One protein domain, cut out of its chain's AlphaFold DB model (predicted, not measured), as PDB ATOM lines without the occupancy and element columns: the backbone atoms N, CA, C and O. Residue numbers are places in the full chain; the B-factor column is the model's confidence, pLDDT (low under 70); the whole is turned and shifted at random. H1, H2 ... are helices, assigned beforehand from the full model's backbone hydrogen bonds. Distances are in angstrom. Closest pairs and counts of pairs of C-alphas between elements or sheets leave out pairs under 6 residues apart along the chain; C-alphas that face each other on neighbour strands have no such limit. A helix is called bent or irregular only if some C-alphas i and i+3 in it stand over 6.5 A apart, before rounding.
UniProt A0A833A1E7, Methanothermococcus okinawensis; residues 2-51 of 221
ATOM      1  N   TYR A   2     -19.237 -26.910 -45.322       72.69
ATOM      2  CA  TYR A   2     -18.209 -26.535 -46.304       72.69
ATOM      3  C   TYR A   2     -16.823 -27.122 -46.007       72.69
ATOM      4  O   TYR A   2     -16.258 -27.765 -46.873       72.69
ATOM      5  N   LEU A   3     -16.356 -27.073 -44.755       53.19
ATOM      6  CA  LEU A   3     -15.086 -27.704 -44.364       53.19
ATOM      7  C   LEU A   3     -15.028 -29.208 -44.690       53.19
ATOM      8  O   LEU A   3     -14.010 -29.717 -45.143       53.19
ATOM      9  N   TYR A   4     -16.128 -29.931 -44.463       68.88
ATOM     10  CA  TYR A   4     -16.197 -31.350 -44.806       68.88
ATOM     11  C   TYR A   4     -16.208 -31.549 -46.326       68.88
ATOM     12  O   TYR A   4     -15.509 -32.428 -46.815       68.88
ATOM     13  N   ALA A   5     -16.942 -30.714 -47.069       78.00
ATOM     14  CA  ALA A   5     -16.936 -30.739 -48.530       78.00
ATOM     15  C   ALA A   5     -15.529 -30.483 -49.089       78.00
ATOM     16  O   ALA A   5     -15.069 -31.261 -49.915       78.00
ATOM     17  N   ASP A   6     -14.803 -29.494 -48.569       81.81
ATOM     18  CA  ASP A   6     -13.445 -29.180 -49.013       81.81
ATOM     19  C   ASP A   6     -12.467 -30.330 -48.729       81.81
ATOM     20  O   ASP A   6     -11.653 -30.686 -49.580       81.81
ATOM     21  N   ILE A   7     -12.584 -30.988 -47.570       72.44
ATOM     22  CA  ILE A   7     -11.794 -32.189 -47.256       72.44
ATOM     23  C   ILE A   7     -12.132 -33.336 -48.218       72.44
ATOM     24  O   ILE A   7     -11.232 -34.052 -48.648       72.44
ATOM     25  N   GLN A   8     -13.406 -33.527 -48.565       83.94
ATOM     26  CA  GLN A   8     -13.821 -34.584 -49.493       83.94
ATOM     27  C   GLN A   8     -13.447 -34.273 -50.952       83.94
ATOM     28  O   GLN A   8     -13.210 -35.194 -51.724       83.94
ATOM     29  N   MET A   9     -13.397 -32.998 -51.339       86.56
ATOM     30  CA  MET A   9     -13.174 -32.574 -52.724       86.56
ATOM     31  C   MET A   9     -11.697 -32.327 -53.048       86.56
ATOM     32  O   MET A   9     -11.285 -32.569 -54.180       86.56
ATOM     33  N   TYR A  10     -10.893 -31.877 -52.079       86.12
ATOM     34  CA  TYR A  10      -9.525 -31.409 -52.334       86.12
ATOM     35  C   TYR A  10      -8.429 -32.200 -51.610       86.12
ATOM     36  O   TYR A  10      -7.250 -31.970 -51.874       86.12
ATOM     37  N   ASN A  11      -8.757 -33.142 -50.717       81.38
ATOM     38  CA  ASN A  11      -7.733 -33.985 -50.096       81.38
ATOM     39  C   ASN A  11      -7.175 -34.993 -51.124       81.38
ATOM     40  O   ASN A  11      -7.913 -35.877 -51.563       81.38
ATOM     41  N   PRO A  12      -5.870 -34.956 -51.462       86.62
ATOM     42  CA  PRO A  12      -5.283 -35.842 -52.471       86.62
ATOM     43  C   PRO A  12      -5.313 -37.330 -52.083       86.62
ATOM     44  O   PRO A  12      -5.113 -38.193 -52.931       86.62
ATOM     45  N   GLN A  13      -5.567 -37.657 -50.811       85.00
ATOM     46  CA  GLN A  13      -5.701 -39.033 -50.328       85.00
ATOM     47  C   GLN A  13      -7.149 -39.547 -50.344       85.00
ATOM     48  O   GLN A  13      -7.379 -40.708 -50.002       85.00
ATOM     49  N   ILE A  14      -8.134 -38.721 -50.721       86.50
ATOM     50  CA  ILE A  14      -9.549 -39.060 -50.527       86.50
ATOM     51  C   ILE A  14      -9.988 -40.290 -51.326       86.50
ATOM     52  O   ILE A  14     -10.677 -41.149 -50.777       86.50
ATOM     53  N   GLY A  15      -9.497 -40.446 -52.561       86.44
ATOM     54  CA  GLY A  15      -9.779 -41.625 -53.385       86.44
ATOM     55  C   GLY A  15      -9.328 -42.919 -52.704       86.44
ATOM     56  O   GLY A  15     -10.109 -43.857 -52.561       86.44
ATOM     57  N   ARG A  16      -8.108 -42.932 -52.148       90.19
ATOM     58  CA  ARG A  16      -7.574 -44.082 -51.401       90.19
ATOM     59  C   ARG A  16      -8.383 -44.381 -50.137       90.19
ATOM     60  O   ARG A  16      -8.551 -45.551 -49.781       90.19
ATOM     61  N   ILE A  17      -8.854 -43.345 -49.441       85.00
ATOM     62  CA  ILE A  17      -9.684 -43.487 -48.236       85.00
ATOM     63  C   ILE A  17     -11.030 -44.121 -48.601       85.00
ATOM     64  O   ILE A  17     -11.423 -45.099 -47.968       85.00
ATOM     65  N   HIS A  18     -11.706 -43.620 -49.641       88.44
ATOM     66  CA  HIS A  18     -12.979 -44.170 -50.118       88.44
ATOM     67  C   HIS A  18     -12.837 -45.617 -50.586       88.44
ATOM     68  O   HIS A  18     -13.598 -46.474 -50.145       88.44
ATOM     69  N   GLU A  19     -11.832 -45.916 -51.409       92.62
ATOM     70  CA  GLU A  19     -11.567 -47.280 -51.880       92.62
ATOM     71  C   GLU A  19     -11.292 -48.243 -50.725       92.62
ATOM     72  O   GLU A  19     -11.804 -49.363 -50.702       92.62
ATOM     73  N   THR A  20     -10.503 -47.808 -49.741       89.69
ATOM     74  CA  THR A  20     -10.204 -48.623 -48.560       89.69
ATOM     75  C   THR A  20     -11.460 -48.867 -47.733       89.69
ATOM     76  O   THR A  20     -11.709 -50.004 -47.344       89.69
ATOM     77  N   PHE A  21     -12.285 -47.840 -47.523       88.00
ATOM     78  CA  PHE A  21     -13.549 -47.971 -46.804       88.00
ATOM     79  C   PHE A  21     -14.510 -48.942 -47.506       88.00
ATOM     80  O   PHE A  21     -14.991 -49.890 -46.886       88.00
ATOM     81  N   ILE A  22     -14.727 -48.771 -48.815       93.50
ATOM     82  CA  ILE A  22     -15.592 -49.646 -49.619       93.50
ATOM     83  C   ILE A  22     -15.086 -51.092 -49.580       93.50
ATOM     84  O   ILE A  22     -15.872 -52.018 -49.372       93.50
ATOM     85  N   ARG A  23     -13.772 -51.297 -49.737       94.44
ATOM     86  CA  ARG A  23     -13.158 -52.628 -49.694       94.44
ATOM     87  C   ARG A  23     -13.384 -53.317 -48.350       94.44
ATOM     88  O   ARG A  23     -13.760 -54.488 -48.338       94.44
ATOM     89  N   GLU A  24     -13.194 -52.616 -47.234       91.25
ATOM     90  CA  GLU A  24     -13.442 -53.196 -45.909       91.25
ATOM     91  C   GLU A  24     -14.935 -53.487 -45.680       91.25
ATOM     92  O   GLU A  24     -15.270 -54.545 -45.146       91.25
ATOM     93  N   CYS A  25     -15.851 -52.639 -46.163       91.88
ATOM     94  CA  CYS A  25     -17.290 -52.927 -46.117       91.88
ATOM     95  C   CYS A  25     -17.657 -54.202 -46.896       91.88
ATOM     96  O   CYS A  25     -18.404 -55.041 -46.390       91.88
ATOM     97  N   ILE A  26     -17.110 -54.376 -48.106       94.62
ATOM     98  CA  ILE A  26     -17.310 -55.585 -48.920       94.62
ATOM     99  C   ILE A  26     -16.758 -56.816 -48.192       94.62
ATOM    100  O   ILE A  26     -17.443 -57.832 -48.086       94.62
ATOM    101  N   LYS A  27     -15.556 -56.711 -47.621       93.25
ATOM    102  CA  LYS A  27     -14.918 -57.796 -46.871       93.25
ATOM    103  C   LYS A  27     -15.756 -58.238 -45.668       93.25
ATOM    104  O   LYS A  27     -15.952 -59.435 -45.469       93.25
ATOM    105  N   ILE A  28     -16.282 -57.290 -44.888       92.69
ATOM    106  CA  ILE A  28     -17.164 -57.584 -43.749       92.69
ATOM    107  C   ILE A  28     -18.454 -58.254 -44.228       92.69
ATOM    108  O   ILE A  28     -18.854 -59.271 -43.658       92.69
ATOM    109  N   ARG A  29     -19.083 -57.730 -45.289       95.12
ATOM    110  CA  ARG A  29     -20.289 -58.327 -45.886       95.12
ATOM    111  C   ARG A  29     -20.052 -59.789 -46.250       95.12
ATOM    112  O   ARG A  29     -20.846 -60.642 -45.867       95.12
ATOM    113  N   ASP A  30     -18.956 -60.086 -46.940       95.50
ATOM    114  CA  ASP A  30     -18.662 -61.439 -47.416       95.50
ATOM    115  C   ASP A  30     -18.407 -62.420 -46.258       95.50
ATOM    116  O   ASP A  30     -18.832 -63.575 -46.323       95.50
ATOM    117  N   ILE A  31     -17.769 -61.967 -45.174       95.06
ATOM    118  CA  ILE A  31     -17.583 -62.755 -43.943       95.06
ATOM    119  C   ILE A  31     -18.932 -63.075 -43.286       95.06
ATOM    120  O   ILE A  31     -19.188 -64.225 -42.921       95.06
ATOM    121  N   VAL A  32     -19.819 -62.079 -43.182       92.69
ATOM    122  CA  VAL A  32     -21.165 -62.250 -42.611       92.69
ATOM    123  C   VAL A  32     -22.005 -63.197 -43.468       92.69
ATOM    124  O   VAL A  32     -22.628 -64.113 -42.931       92.69
ATOM    125  N   SER A  33     -21.982 -63.044 -44.795       94.25
ATOM    126  CA  SER A  33     -22.699 -63.930 -45.723       94.25
ATOM    127  C   SER A  33     -22.233 -65.385 -45.625       94.25
ATOM    128  O   SER A  33     -23.048 -66.297 -45.754       94.25
ATOM    129  N   LYS A  34     -20.946 -65.614 -45.340       96.12
ATOM    130  CA  LYS A  34     -20.371 -66.949 -45.104       96.12
ATOM    131  C   LYS A  34     -20.586 -67.470 -43.678       96.12
ATOM    132  O   LYS A  34     -20.218 -68.606 -43.399       96.12
ATOM    133  N   LYS A  35     -21.175 -66.664 -42.782       92.62
ATOM    134  CA  LYS A  35     -21.330 -66.946 -41.343       92.62
ATOM    135  C   LYS A  35     -20.004 -67.299 -40.648       92.62
ATOM    136  O   LYS A  35     -19.989 -68.053 -39.676       92.62
ATOM    137  N   ASP A  36     -18.892 -66.740 -41.126       94.19
ATOM    138  CA  ASP A  36     -17.562 -66.980 -40.563       94.19
ATOM    139  C   ASP A  36     -17.349 -66.110 -39.314       94.19
ATOM    140  O   ASP A  36     -16.915 -64.954 -39.363       94.19
ATOM    141  N   ARG A  37     -17.716 -66.684 -38.167       92.31
ATOM    142  CA  ARG A  37     -17.676 -66.015 -36.865       92.31
ATOM    143  C   ARG A  37     -16.256 -65.644 -36.436       92.31
ATOM    144  O   ARG A  37     -16.079 -64.576 -35.852       92.31
ATOM    145  N   GLU A  38     -15.262 -66.494 -36.680       93.81
ATOM    146  CA  GLU A  38     -13.896 -66.248 -36.203       93.81
ATOM    147  C   GLU A  38     -13.241 -65.089 -36.949       93.81
ATOM    148  O   GLU A  38     -12.712 -64.170 -36.315       93.81
ATOM    149  N   SER A  39     -13.351 -65.067 -38.281       92.00
ATOM    150  CA  SER A  39     -12.832 -63.963 -39.093       92.00
ATOM    151  C   SER A  39     -13.507 -62.637 -38.743       92.00
ATOM    152  O   SER A  39     -12.837 -61.606 -38.651       92.00
ATOM    153  N   PHE A  40     -14.819 -62.657 -38.482       91.75
ATOM    154  CA  PHE A  40     -15.552 -61.468 -38.050       91.75
ATOM    155  C   PHE A  40     -15.040 -60.936 -36.706       91.75
ATOM    156  O   PHE A  40     -14.736 -59.749 -36.581       91.75
ATOM    157  N   VAL A  41     -14.891 -61.815 -35.708       87.62
ATOM    158  CA  VAL A  41     -14.367 -61.447 -34.382       87.62
ATOM    159  C   VAL A  41     -12.953 -60.876 -34.490       87.62
ATOM    160  O   VAL A  41     -12.653 -59.889 -33.822       87.62
ATOM    161  N   ASN A  42     -12.094 -61.445 -35.337       89.94
ATOM    162  CA  ASN A  42     -10.728 -60.957 -35.519       89.94
ATOM    163  C   ASN A  42     -10.681 -59.563 -36.162       89.94
ATOM    164  O   ASN A  42      -9.973 -58.697 -35.652       89.94
ATOM    165  N   ILE A  43     -11.476 -59.296 -37.207       88.50
ATOM    166  CA  ILE A  43     -11.554 -57.951 -37.808       88.50
ATOM    167  C   ILE A  43     -12.055 -56.923 -36.794       88.50
ATOM    168  O   ILE A  43     -11.484 -55.841 -36.686       88.50
ATOM    169  N   MET A  44     -13.083 -57.266 -36.013       83.81
ATOM    170  CA  MET A  44     -13.604 -56.366 -34.983       83.81
ATOM    171  C   MET A  44     -12.588 -56.122 -33.862       83.81
ATOM    172  O   MET A  44     -12.473 -54.994 -33.388       83.81
ATOM    173  N   LYS A  45     -11.807 -57.136 -33.468       81.25
ATOM    174  CA  LYS A  45     -10.705 -56.979 -32.506       81.25
ATOM    175  C   LYS A  45      -9.611 -56.048 -33.029       81.25
ATOM    176  O   LYS A  45      -9.171 -55.182 -32.281       81.25
ATOM    177  N   GLU A  46      -9.186 -56.197 -34.284       82.19
ATOM    178  CA  GLU A  46      -8.185 -55.303 -34.884       82.19
ATOM    179  C   GLU A  46      -8.719 -53.871 -35.015       82.19
ATOM    180  O   GLU A  46      -8.040 -52.930 -34.616       82.19
ATOM    181  N   ALA A  47      -9.965 -53.694 -35.465       79.00
ATOM    182  CA  ALA A  47     -10.612 -52.382 -35.496       79.00
ATOM    183  C   ALA A  47     -10.692 -51.756 -34.092       79.00
ATOM    184  O   ALA A  47     -10.425 -50.566 -33.924       79.00
ATOM    185  N   ALA A  48     -10.964 -52.567 -33.064       70.00
ATOM    186  CA  ALA A  48     -11.018 -52.115 -31.680       70.00
ATOM    187  C   ALA A  48      -9.689 -51.617 -31.115       70.00
ATOM    188  O   ALA A  48      -9.710 -50.735 -30.259       70.00
ATOM    189  N   LYS A  49      -8.547 -52.087 -31.627       73.25
ATOM    190  CA  LYS A  49      -7.228 -51.530 -31.271       73.25
ATOM    191  C   LYS A  49      -7.043 -50.093 -31.762       73.25
ATOM    192  O   LYS A  49      -6.227 -49.364 -31.205       73.25
ATOM    193  N   HIS A  50      -7.780 -49.700 -32.800       71.12
ATOM    194  CA  HIS A  50      -7.743 -48.360 -33.384       71.12
ATOM    195  C   HIS A  50      -8.861 -47.444 -32.867       71.12
ATOM    196  O   HIS A  50      -8.808 -46.235 -33.093       71.12
ATOM    197  N   PHE A  51      -9.848 -47.984 -32.145       64.12
ATOM    198  CA  PHE A  51     -10.776 -47.167 -31.376       64.12
ATOM    199  C   PHE A  51     -10.033 -46.585 -30.164       64.12
ATOM    200  O   PHE A  51      -9.506 -47.318 -29.330       64.12
TER     201      PHE A  51
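What this domain is: This is residues 2 to 51 of the 221 residues of a protein of Methanothermococcus okinawensis (UniProt A0A833A1E7). One long helix, H2, makes the length of this model. At one of its ends H3 folds back beside it as the second arm of a narrow V, open away from the link, and at its other end the short helix H1 is set crosswise, with residues 2 to 7 sticking out. The printed part has 50 residues with three named helices, H1, H2 and H3 in that order along the chain, and no named strand; the class is all helix. It is only just loose, close to extended, with a radius of gyration of the C-alphas of 14.4 A. The C-alphas span 40 by 22 by 16 A along their three main axes, an elongated outline.

Where its parts are: The printed part begins with H1, residues 2 to 10, whose first C-alpha, that of Tyr 2, is at (-18.209, -26.535, -46.304). H1 has 9 residues and measures 11.6 A from its first to its last C-alpha. Residues 11 to 13, Asn, Pro and Gln, follow as a tight link. H2 takes residues 14 to 33, from Ile 14 to Ser 33. With 20 residues it is the longest helix, and its first and last C-alphas are 28.5 A apart. The C-alpha of Ile 14 is at (-9.549, -39.060, -50.527) and that of Ser 33 at (-22.699, -63.930, -45.723), and between them y falls along the helix. A second tight link, residues 34 to 36, leads to H3, residues 37 to 50. H3 has 14 residues and a length of 20.6 A, and along it y rises again, to the C-alpha of His 50 at (-7.743, -48.360, -33.384). Phe 51 is the last printed residue.

How they stand to each other: H1 touches no helix, but it is near H2. The two are close but not clearly touching, with 2 pairs of C-alphas within 8 A. Their closest C-alphas are those of Gln 8 and Ile 14, 6.3 A apart. The lines of H1 and H2 stand about perpendicular, at 88 degrees, and their centres are 21.5 A apart. H1 and H3 are apart. H2 and H3 touch and form a helical hairpin, two helices that follow each other and run opposite ways. Their lines stand at a shallow tilt of 31 degrees, with the centres 14.2 A apart. H2 touches H3 with its residues 28 to 32 alone, and H3 touches H2 with its residues 37 to 40 alone, with 5 pairs of C-alphas within 8 A. The closest C-alphas of the two helices are those of Ile 31 and Phe 40, 6.4 A apart. Residues 45 to 51, of which 45 to 50 belong to H3, stand free. None of the three helices is bent. In H1 and H2 every pair of O i and N i+4 is within hydrogen-bond range, while in H3 it is 9 of 10 pairs.

The domain as a whole: The two C-alphas farthest apart are those of Tyr 2 and Glu 38, at 41.2 A. From the first to the last printed C-alpha, Tyr 2 to Phe 51, the distance is 26.5 A. Residues 2 to 7, which belong to H1, stand free, and so do residues 9 to 16, of which 14 to 16 belong to H2. The printed part has no cut, and both links, H1 to H2 and H2 to H3, are tight. The mean pLDDT of the printed part is 85.8. H2 has a mean of 92, H3 of 84 and H1 of 76. Confidence is low, under 70, at residues 3 to 4 and at residue 51.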